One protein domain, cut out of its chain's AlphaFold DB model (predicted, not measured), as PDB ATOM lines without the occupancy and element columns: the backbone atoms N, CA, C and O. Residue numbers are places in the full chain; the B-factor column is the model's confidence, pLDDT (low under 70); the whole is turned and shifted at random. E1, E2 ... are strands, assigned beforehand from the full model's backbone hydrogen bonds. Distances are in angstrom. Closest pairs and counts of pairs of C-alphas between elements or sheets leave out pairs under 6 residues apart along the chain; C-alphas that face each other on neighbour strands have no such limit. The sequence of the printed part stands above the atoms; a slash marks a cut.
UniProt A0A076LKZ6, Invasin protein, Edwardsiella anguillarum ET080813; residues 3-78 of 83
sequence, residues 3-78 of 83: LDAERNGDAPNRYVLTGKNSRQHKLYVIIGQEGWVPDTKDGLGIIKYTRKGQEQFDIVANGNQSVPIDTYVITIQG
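Overview. This is residues 3 to 78 of the 83 residues of the protein "Invasin protein" of Edwardsiella anguillarum ET080813 (UniProt A0A076LKZ6). Little regular structure is present: a small antiparallel sheet of three strands, E1 - E2 - E3, is joined to long loops in an elongated whole. The E1 to E2 turn lies at one end of the long axis, and the loop of residues 33 to 57 reaches the other. The 76 printed residues, with no named helix and 16 residues in strands E1, E2, E3, are all strand in class and only just compact, close to loose: radius of gyration of the C-alphas 13.3 A, spans 41 by 24 by 22 A.

Arrangement. E1, residues 14 to 18, and E2, residues 26 to 32, form an antiparallel hairpin at 145 degrees; N 17 and O 27 are 2.8 A apart, within hydrogen-bond range. E3, residues 58 to 61, forms a hairpin with E2, antiparallel at 144 degrees, with N 30 and O 60 at 2.9 A. The three make a meander, each strand the antiparallel neighbour of the one before. Edge strands E1 and E3 are apart.

Along the chain. E1 runs 13.5 A from C-alpha 14 at (-9.067, -22.156, 50.343), E2 19.6 A, and E3 9.9 A to C-alpha 61 at (-12.450, -21.854, 41.157).

Size, cuts and confidence. The farthest C-alphas, Ser 22 and Arg 51, are 41.9 A apart. The E2 to E3 link is long, the printed part has no cut, and no printed residue is under 70 in pLDDT.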
ATOM      1  N   LEU A   3      -2.898 -28.168  49.338       97.00
ATOM      2  CA  LEU A   3      -2.055 -27.515  48.343       97.00
ATOM      3  C   LEU A   3      -0.875 -26.841  49.037       97.00
ATOM      4  O   LEU A   3      -1.033 -26.239  50.098       97.00
ATOM      5  N   ASP A   4       0.294 -26.923  48.416       95.81
ATOM      6  CA  ASP A   4       1.453 -26.116  48.789       95.81
ATOM      7  C   ASP A   4       1.327 -24.735  48.127       95.81
ATOM      8  O   ASP A   4       1.875 -24.470  47.056       95.81
ATOM      9  N   ALA A   5       0.461 -23.902  48.704       95.31
ATOM     10  CA  ALA A   5       0.108 -22.581  48.201       95.31
ATOM     11  C   ALA A   5      -0.328 -21.650  49.343       95.31
ATOM     12  O   ALA A   5      -0.670 -22.093  50.441       95.31
ATOM     13  N   GLU A   6      -0.352 -20.345  49.064       94.69
ATOM     14  CA  GLU A   6      -0.806 -19.319  50.006       94.69
ATOM     15  C   GLU A   6      -2.271 -19.551  50.416       94.69
ATOM     16  O   GLU A   6      -3.114 -19.909  49.591       94.69
ATOM     17  N   ARG A   7      -2.586 -19.336  51.698       92.88
ATOM     18  CA  ARG A   7      -3.949 -19.452  52.234       92.88
ATOM     19  C   ARG A   7      -4.825 -18.278  51.829       92.88
ATOM     20  O   ARG A   7      -4.379 -17.137  51.814       92.88
ATOM     21  N   ASN A   8      -6.102 -18.557  51.578       92.12
ATOM     22  CA  ASN A   8      -7.108 -17.525  51.344       92.12
ATOM     23  C   ASN A   8      -8.152 -17.506  52.473       92.12
ATOM     24  O   ASN A   8      -9.186 -18.170  52.391       92.12
ATOM     25  N   GLY A   9      -7.871 -16.727  53.519       88.50
ATOM     26  CA  GLY A   9      -8.718 -16.622  54.712       88.50
ATOM     27  C   GLY A   9      -8.595 -17.820  55.659       88.50
ATOM     28  O   GLY A   9      -7.667 -18.620  55.552       88.50
ATOM     29  N   ASP A  10      -9.553 -17.936  56.580       87.75
ATOM     30  CA  ASP A  10      -9.468 -18.869  57.718       87.75
ATOM     31  C   ASP A  10      -9.841 -20.316  57.369       87.75
ATOM     32  O   ASP A  10      -9.522 -21.251  58.102       87.75
ATOM     33  N   ALA A  11     -10.539 -20.526  56.251       90.81
ATOM     34  CA  ALA A  11     -10.963 -21.857  55.844       90.81
ATOM     35  C   ALA A  11      -9.769 -22.645  55.263       90.81
ATOM     36  O   ALA A  11      -9.237 -22.262  54.214       90.81
ATOM     37  N   PRO A  12      -9.377 -23.793  55.853       93.44
ATOM     38  CA  PRO A  12      -8.161 -24.511  55.471       93.44
ATOM     39  C   PRO A  12      -8.291 -25.243  54.127       93.44
ATOM     40  O   PRO A  12      -7.389 -25.959  53.712       93.44
ATOM     41  N   ASN A  13      -9.384 -25.071  53.394       96.25
ATOM     42  CA  ASN A  13      -9.544 -25.606  52.048       96.25
ATOM     43  C   ASN A  13      -9.459 -24.538  50.946       96.25
ATOM     44  O   ASN A  13      -9.656 -24.877  49.781       96.25
ATOM     45  N   ARG A  14      -9.159 -23.278  51.287       96.62
ATOM     46  CA  ARG A  14      -9.067 -22.156  50.343       96.62
ATOM     47  C   ARG A  14      -7.622 -21.704  50.146       96.62
ATOM     48  O   ARG A  14      -6.874 -21.553  51.115       96.62
ATOM     49  N   TYR A  15      -7.249 -21.457  48.893       97.50
ATOM     50  CA  TYR A  15      -5.881 -21.112  48.507       97.50
ATOM     51  C   TYR A  15      -5.840 -20.027  47.431       97.50
ATOM     52  O   TYR A  15      -6.810 -19.819  46.695       97.50
ATOM     53  N   VAL A  16      -4.683 -19.375  47.317       97.81
ATOM     54  CA  VAL A  16      -4.334 -18.458  46.232       97.81
ATOM     55  C   VAL A  16      -3.167 -19.040  45.438       97.81
ATOM     56  O   VAL A  16      -2.056 -19.186  45.947       97.81
ATOM     57  N   LEU A  17      -3.406 -19.345  44.166       98.06
ATOM     58  CA  LEU A  17      -2.363 -19.700  43.213       98.06
ATOM     59  C   LEU A  17      -1.808 -18.422  42.589       98.06
ATOM     60  O   LEU A  17      -2.560 -17.535  42.180       98.06
ATOM     61  N   THR A  18      -0.485 -18.329  42.510       98.19
ATOM     62  CA  THR A  18       0.207 -17.178  41.923       98.19
ATOM     63  C   THR A  18       0.728 -17.544  40.538       98.19
ATOM     64  O   THR A  18       1.322 -18.609  40.365       98.19
ATOM     65  N   GLY A  19       0.487 -16.673  39.560       98.25
ATOM     66  CA  GLY A  19       0.935 -16.859  38.186       98.25
ATOM     67  C   GLY A  19       2.457 -16.938  38.084       98.25
ATOM     68  O   GLY A  19       3.188 -16.233  38.785       98.25
ATOM     69  N   LYS A  20       2.945 -17.814  37.203       98.19
ATOM     70  CA  LYS A  20       4.379 -18.005  36.963       98.19
ATOM     71  C   LYS A  20       5.026 -16.753  36.367       98.19
ATOM     72  O   LYS A  20       6.182 -16.473  36.677       98.19
ATOM     73  N   ASN A  21       4.303 -16.024  35.515       98.06
ATOM     74  CA  ASN A  21       4.835 -14.857  34.811       98.06
ATOM     75  C   ASN A  21       4.653 -13.550  35.600       98.06
ATOM     76  O   ASN A  21       5.455 -12.634  35.438       98.06
ATOM     77  N   SER A  22       3.643 -13.451  36.474       98.00
ATOM     78  CA  SER A  22       3.445 -12.282  37.340       98.00
ATOM     79  C   SER A  22       2.896 -12.649  38.714       98.00
ATOM     80  O   SER A  22       1.853 -13.289  38.844       98.00
ATOM     81  N   ARG A  23       3.529 -12.123  39.774       96.19
ATOM     82  CA  ARG A  23       3.041 -12.290  41.154       96.19
ATOM     83  C   ARG A  23       1.707 -11.592  41.429       96.19
ATOM     84  O   ARG A  23       1.067 -11.895  42.433       96.19
ATOM     85  N   GLN A  24       1.305 -10.660  40.566       97.44
ATOM     86  CA  GLN A  24       0.012  -9.980  40.650       97.44
ATOM     87  C   GLN A  24      -1.117 -10.809  40.026       97.44
ATOM     88  O   GLN A  24      -2.285 -10.547  40.299       97.44
ATOM     89  N   HIS A  25      -0.793 -11.818  39.215       98.38
ATOM     90  CA  HIS A  25      -1.784 -12.728  38.664       98.38
ATOM     91  C   HIS A  25      -2.165 -13.752  39.727       98.38
ATOM     92  O   HIS A  25      -1.340 -14.561  40.158       98.38
ATOM     93  N   LYS A  26      -3.413 -13.680  40.185       98.06
ATOM     94  CA  LYS A  26      -3.941 -14.512  41.264       98.06
ATOM     95  C   LYS A  26      -5.127 -15.323  40.758       98.06
ATOM     96  O   LYS A  26      -6.017 -14.782  40.109       98.06
ATOM     97  N   LEU A  27      -5.134 -16.605  41.103       98.38
ATOM     98  CA  LEU A  27      -6.244 -17.525  40.890       98.38
ATOM     99  C   LEU A  27      -6.649 -18.099  42.246       98.38
ATOM    100  O   LEU A  27      -5.855 -18.759  42.917       98.38
ATOM    101  N   TYR A  28      -7.883 -17.835  42.659       98.12
ATOM    102  CA  TYR A  28      -8.404 -18.289  43.944       98.12
ATOM    103  C   TYR A  28      -9.081 -19.641  43.768       98.12
ATOM    104  O   TYR A  28      -9.966 -19.783  42.921       98.12
ATOM    105  N   VAL A  29      -8.696 -20.632  44.572       97.94
ATOM    106  CA  VAL A  29      -9.216 -22.000  44.457       97.94
ATOM    107  C   VAL A  29      -9.699 -22.546  45.791       97.94
ATOM    108  O   VAL A  29      -9.211 -22.169  46.859       97.94
ATOM    109  N   ILE A  30     -10.653 -23.465  45.711       97.25
ATOM    110  CA  ILE A  30     -11.101 -24.304  46.818       97.25
ATOM    111  C   ILE A  30     -10.792 -25.756  46.460       97.25
ATOM    112  O   ILE A  30     -11.036 -26.174  45.328       97.25
ATOM    113  N   ILE A  31     -10.281 -26.525  47.419       97.38
ATOM    114  CA  ILE A  31     -10.218 -27.987  47.302       97.38
ATOM    115  C   ILE A  31     -11.369 -28.630  48.075       97.38
ATOM    116  O   ILE A  31     -11.718 -28.191  49.175       97.38
ATOM    117  N   GLY A  32     -11.956 -29.686  47.523       96.00
ATOM    118  CA  GLY A  32     -13.030 -30.411  48.190       96.00
ATOM    119  C   GLY A  32     -13.825 -31.292  47.242       96.00
ATOM    120  O   GLY A  32     -13.625 -31.267  46.036       96.00
ATOM    121  N   GLN A  33     -14.712 -32.090  47.823       94.38
ATOM    122  CA  GLN A  33     -15.765 -32.856  47.159       94.38
ATOM    123  C   GLN A  33     -16.667 -33.432  48.264       94.38
ATOM    124  O   GLN A  33     -16.388 -33.261  49.456       94.38
ATOM    125  N   GLU A  34     -17.714 -34.163  47.898       93.00
ATOM    126  CA  GLU A  34     -18.551 -34.892  48.845       93.00
ATOM    127  C   GLU A  34     -17.727 -35.779  49.804       93.00
ATOM    128  O   GLU A  34     -16.852 -36.567  49.416       93.00
ATOM    129  N   GLY A  35     -18.015 -35.631  51.099       94.12
ATOM    130  CA  GLY A  35     -17.371 -36.370  52.184       94.12
ATOM    131  C   GLY A  35     -15.985 -35.859  52.592       94.12
ATOM    132  O   GLY A  35     -15.442 -36.350  53.580       94.12
ATOM    133  N   TRP A  36     -15.414 -34.882  51.884       95.88
ATOM    134  CA  TRP A  36     -14.241 -34.154  52.364       95.88
ATOM    135  C   TRP A  36     -14.673 -33.001  53.256       95.88
ATOM    136  O   TRP A  36     -15.543 -32.213  52.890       95.88
ATOM    137  N   VAL A  37     -14.031 -32.875  54.412       95.31
ATOM    138  CA  VAL A  37     -14.252 -31.767  55.341       95.31
ATOM    139  C   VAL A  37     -12.958 -30.979  55.537       95.31
ATOM    140  O   VAL A  37     -11.874 -31.556  55.412       95.31
ATOM    141  N   PRO A  38     -13.029 -29.671  55.833       94.44
ATOM    142  CA  PRO A  38     -11.850 -28.900  56.206       94.44
ATOM    143  C   PRO A  38     -11.147 -29.528  57.419       94.44
ATOM    144  O   PRO A  38     -11.788 -29.862  58.416       94.44
ATOM    145  N   ASP A  39      -9.828 -29.695  57.340       93.62
ATOM    146  CA  ASP A  39      -9.010 -30.195  58.444       93.62
ATOM    147  C   ASP A  39      -8.762 -29.067  59.448       93.62
ATOM    148  O   ASP A  39      -7.774 -28.340  59.368       93.62
ATOM    149  N   THR A  40      -9.699 -28.892  60.376       87.56
ATOM    150  CA  THR A  40      -9.634 -27.853  61.412       87.56
ATOM    151  C   THR A  40      -8.671 -28.189  62.546       87.56
ATOM    152  O   THR A  40      -8.328 -27.301  63.320       87.56
ATOM    153  N   LYS A  41      -8.230 -29.450  62.661       86.19
ATOM    154  CA  LYS A  41      -7.311 -29.875  63.721       86.19
ATOM    155  C   LYS A  41      -5.879 -29.490  63.381       86.19
ATOM    156  O   LYS A  41      -5.213 -28.859  64.193       86.19
ATOM    157  N   ASP A  42      -5.416 -29.892  62.201       85.94
ATOM    158  CA  ASP A  42      -4.039 -29.635  61.781       85.94
ATOM    159  C   ASP A  42      -3.940 -28.386  60.889       85.94
ATOM    160  O   ASP A  42      -2.845 -27.912  60.600       85.94
ATOM    161  N   GLY A  43      -5.078 -27.844  60.434       85.69
ATOM    162  CA  GLY A  43      -5.138 -26.641  59.600       85.69
ATOM    163  C   GLY A  43      -4.549 -26.840  58.203       85.69
ATOM    164  O   GLY A  43      -4.304 -25.868  57.487       85.69
ATOM    165  N   LEU A  44      -4.279 -28.088  57.809       86.75
ATOM    166  CA  LEU A  44      -3.494 -28.382  56.617       86.75
ATOM    167  C   LEU A  44      -4.321 -28.365  55.350       86.75
ATOM    168  O   LEU A  44      -3.768 -28.026  54.322       86.75
ATOM    169  N   GLY A  45      -5.621 -28.641  55.354       95.50
ATOM    170  CA  GLY A  45      -6.315 -28.827  54.086       95.50
ATOM    171  C   GLY A  45      -7.732 -29.339  54.218       95.50
ATOM    172  O   GLY A  45      -8.549 -28.814  54.971       95.50
ATOM    173  N   ILE A  46      -7.981 -30.416  53.480       96.69
ATOM    174  CA  ILE A  46      -9.160 -31.261  53.618       96.69
ATOM    175  C   ILE A  46      -8.763 -32.653  54.104       96.69
ATOM    176  O   ILE A  46      -7.703 -33.195  53.756       96.69
ATOM    177  N   ILE A  47      -9.659 -33.253  54.871       95.81
ATOM    178  CA  ILE A  47      -9.570 -34.618  55.369       95.81
ATOM    179  C   ILE A  47     -10.865 -35.358  55.036       95.81
ATOM    180  O   ILE A  47     -11.951 -34.784  55.065       95.81
ATOM    181  N   LYS A  48     -10.748 -36.642  54.699       95.19
ATOM    182  CA  LYS A  48     -11.882 -37.540  54.503       95.19
ATOM    183  C   LYS A  48     -11.661 -38.788  55.334       95.19
ATOM    184  O   LYS A  48     -10.598 -39.402  55.272       95.19
ATOM    185  N   TYR A  49     -12.671 -39.148  56.112       93.19
ATOM    186  CA  TYR A  49     -12.686 -40.390  56.869       93.19
ATOM    187  C   TYR A  49     -13.329 -41.465  55.998       93.19
ATOM    188  O   TYR A  49     -14.523 -41.412  55.714       93.19
ATOM    189  N   THR A  50     -12.529 -42.417  55.530       92.75
ATOM    190  CA  THR A  50     -12.983 -43.478  54.625       92.75
ATOM    191  C   THR A  50     -12.231 -44.777  54.902       92.75
ATOM    192  O   THR A  50     -11.137 -44.764  55.462       92.75
ATOM    193  N   ARG A  51     -12.835 -45.904  54.518       91.56
ATOM    194  CA  ARG A  51     -12.183 -47.227  54.477       91.56
ATOM    195  C   ARG A  51     -11.800 -47.635  53.053       91.56
ATOM    196  O   ARG A  51     -11.267 -48.722  52.853       91.56
ATOM    197  N   LYS A  52     -12.127 -46.807  52.057       91.12
ATOM    198  CA  LYS A  52     -11.790 -47.075  50.660       91.12
ATOM    199  C   LYS A  52     -10.297 -46.834  50.445       91.12
ATOM    200  O   LYS A  52      -9.737 -45.891  50.992       91.12
ATOM    201  N   GLY A  53      -9.675 -47.663  49.608       89.88
ATOM    202  CA  GLY A  53      -8.269 -47.495  49.224       89.88
ATOM    203  C   GLY A  53      -8.027 -46.339  48.247       89.88
ATOM    204  O   GLY A  53      -6.887 -45.931  48.061       89.88
ATOM    205  N   GLN A  54      -9.087 -45.804  47.634       92.38
ATOM    206  CA  GLN A  54      -9.020 -44.693  46.693       92.38
ATOM    207  C   GLN A  54     -10.211 -43.754  46.891       92.38
ATOM    208  O   GLN A  54     -11.339 -44.193  47.116       92.38
ATOM    209  N   GLU A  55      -9.940 -42.458  46.774       94.50
ATOM    210  CA  GLU A  55     -10.917 -41.376  46.820       94.50
ATOM    211  C   GLU A  55     -10.542 -40.317  45.777       94.50
ATOM    212  O   GLU A  55      -9.390 -40.234  45.349       94.50
ATOM    213  N   GLN A  56     -11.516 -39.495  45.396       95.56
ATOM    214  CA  GLN A  56     -11.330 -38.334  44.530       95.56
ATOM    215  C   GLN A  56     -11.571 -37.056  45.333       95.56
ATOM    216  O   GLN A  56     -12.304 -37.079  46.321       95.56
ATOM    217  N   PHE A  57     -10.925 -35.968  44.931       96.12
ATOM    218  CA  PHE A  57     -11.254 -34.608  45.334       96.12
ATOM    219  C   PHE A  57     -11.122 -33.703  44.111       96.12
ATOM    220  O   PHE A  57     -10.357 -34.017  43.196       96.12
ATOM    221  N   ASP A  58     -11.805 -32.566  44.132       97.50
ATOM    222  CA  ASP A  58     -11.731 -31.583  43.063       97.50
ATOM    223  C   ASP A  58     -10.970 -30.335  43.523       97.50
ATOM    224  O   ASP A  58     -10.889 -30.014  44.716       97.50
ATOM    225  N   ILE A  59     -10.407 -29.623  42.549       97.31
ATOM    226  CA  ILE A  59      -9.859 -28.277  42.712       97.31
ATOM    227  C   ILE A  59     -10.703 -27.369  41.831       97.31
ATOM    228  O   ILE A  59     -10.709 -27.516  40.610       97.31
ATOM    229  N   VAL A  60     -11.432 -26.450  42.450       96.56
ATOM    230  CA  VAL A  60     -12.407 -25.603  41.760       96.56
ATOM    231  C   VAL A  60     -12.098 -24.131  41.975       96.56
ATOM    232  O   VAL A  60     -11.524 -23.739  42.992       96.56
ATOM    233  N   ALA A  61     -12.499 -23.301  41.015       96.81
ATOM    234  CA  ALA A  61     -12.450 -21.854  41.157       96.81
ATOM    235  C   ALA A  61     -13.277 -21.410  42.378       96.81
ATOM    236  O   ALA A  61     -14.421 -21.832  42.560       96.81
ATOM    237  N   ASN A  62     -12.705 -20.548  43.217       95.75
ATOM    238  CA  ASN A  62     -13.413 -19.938  44.338       95.75
ATOM    239  C   ASN A  62     -14.326 -18.808  43.835       95.75
ATOM    240  O   ASN A  62     -13.943 -17.639  43.839       95.75
ATOM    241  N   GLY A  63     -15.519 -19.182  43.375       94.44
ATOM    242  CA  GLY A  63     -16.508 -18.250  42.840       94.44
ATOM    243  C   GLY A  63     -16.133 -17.661  41.478       94.44
ATOM    244  O   GLY A  63     -15.135 -18.036  40.852       94.44
ATOM    245  N   ASN A  64     -16.968 -16.728  41.019       97.06
ATOM    246  CA  ASN A  64     -16.740 -16.003  39.773       97.06
ATOM    247  C   ASN A  64     -15.548 -15.059  39.932       97.06
ATOM    248  O   ASN A  64     -15.517 -14.227  40.837       97.06
ATOM    249  N   GLN A  65     -14.587 -15.166  39.023       96.88
ATOM    250  CA  GLN A  65     -13.359 -14.383  39.044       96.88
ATOM    251  C   GLN A  65     -12.881 -14.118  37.617       96.88
ATOM    252  O   GLN A  65     -13.017 -14.970  36.738       96.88
ATOM    253  N   SER A  66     -12.314 -12.936  37.389       97.06
ATOM    254  CA  SER A  66     -11.574 -12.642  36.164       97.06
ATOM    255  C   SER A  66     -10.126 -13.064  36.383       97.06
ATOM    256  O   SER A  66      -9.404 -12.426  37.146       97.06
ATOM    257  N   VAL A  67      -9.730 -14.186  35.783       97.00
ATOM    258  CA  VAL A  67      -8.394 -14.768  35.960       97.00
ATOM    259  C   VAL A  67      -7.472 -14.230  34.867       97.00
ATOM    260  O   VAL A  67      -7.756 -14.455  33.688       97.00
ATOM    261  N   PRO A  68      -6.365 -13.549  35.210       98.00
ATOM    262  CA  PRO A  68      -5.378 -13.138  34.219       98.00
ATOM    263  C   PRO A  68      -4.788 -14.344  33.484       98.00
ATOM    264  O   PRO A  68      -4.546 -15.390  34.097       98.00
ATOM    265  N   ILE A  69      -4.517 -14.188  32.183       98.12
ATOM    266  CA  ILE A  69      -3.826 -15.208  31.383       98.12
ATOM    267  C   ILE A  69      -2.421 -15.403  31.962       98.12
ATOM    268  O   ILE A  69      -1.579 -14.508  31.911       98.12
ATOM    269  N   ASP A  70      -2.179 -16.584  32.520       98.62
ATOM    270  CA  ASP A  70      -0.894 -17.008  33.066       98.62
ATOM    271  C   ASP A  70      -0.872 -18.543  33.188       98.62
ATOM    272  O   ASP A  70      -1.860 -19.227  32.914       98.62
ATOM    273  N   THR A  71       0.254 -19.098  33.623       98.44
ATOM    274  CA  THR A  71       0.368 -20.484  34.077       98.44
ATOM    275  C   THR A  71       0.347 -20.518  35.599       98.44
ATOM    276  O   THR A  71       1.209 -19.921  36.245       98.44
ATOM    277  N   TYR A  72      -0.599 -21.258  36.170       97.94
ATOM    278  CA  TYR A  72      -0.731 -21.450  37.613       97.94
ATOM    279  C   TYR A  72      -0.310 -22.876  37.966       97.94
ATOM    280  O   TYR A  72      -0.908 -23.841  37.493       97.94
ATOM    281  N   VAL A  73       0.748 -23.013  38.766       97.06
ATOM    282  CA  VAL A  73       1.270 -24.321  39.185       97.06
ATOM    283  C   VAL A  73       0.545 -24.774  40.445       97.06
ATOM    284  O   VAL A  73       0.412 -24.011  41.398       97.06
ATOM    285  N   ILE A  74       0.100 -26.027  40.446       97.00
ATOM    286  CA  ILE A  74      -0.532 -26.668  41.595       97.00
ATOM    287  C   ILE A  74       0.399 -27.775  42.084       97.00
ATOM    288  O   ILE A  74       0.630 -28.752  41.373       97.00
ATOM    289  N   THR A  75       0.889 -27.637  43.312       97.06
ATOM    290  CA  THR A  75       1.615 -28.694  44.022       97.06
ATOM    291  C   THR A  75       0.723 -29.231  45.129       97.06
ATOM    292  O   THR A  75       0.201 -28.469  45.943       97.06
ATOM    293  N   ILE A  76       0.529 -30.548  45.150       96.81
ATOM    294  CA  ILE A  76      -0.391 -31.218  46.067       96.81
ATOM    295  C   ILE A  76       0.415 -32.049  47.055       96.81
ATOM    296  O   ILE A  76       1.328 -32.775  46.670       96.81
ATOM    297  N   GLN A  77       0.032 -31.971  48.321       96.56
ATOM    298  CA  GLN A  77       0.575 -32.774  49.401       96.56
ATOM    299  C   GLN A  77      -0.521 -33.646  50.012       96.56
ATOM    300  O   GLN A  77      -1.710 -33.300  50.055       96.56
ATOM    301  N   GLY A  78      -0.122 -34.812  50.501       94.06
ATOM    302  CA  GLY A  78      -1.035 -35.799  51.046       94.06
ATOM    303  C   GLY A  78      -0.396 -36.586  52.171       94.06
ATOM    304  O   GLY A  78       0.796 -36.873  52.151       94.06
TER     305      GLY A  78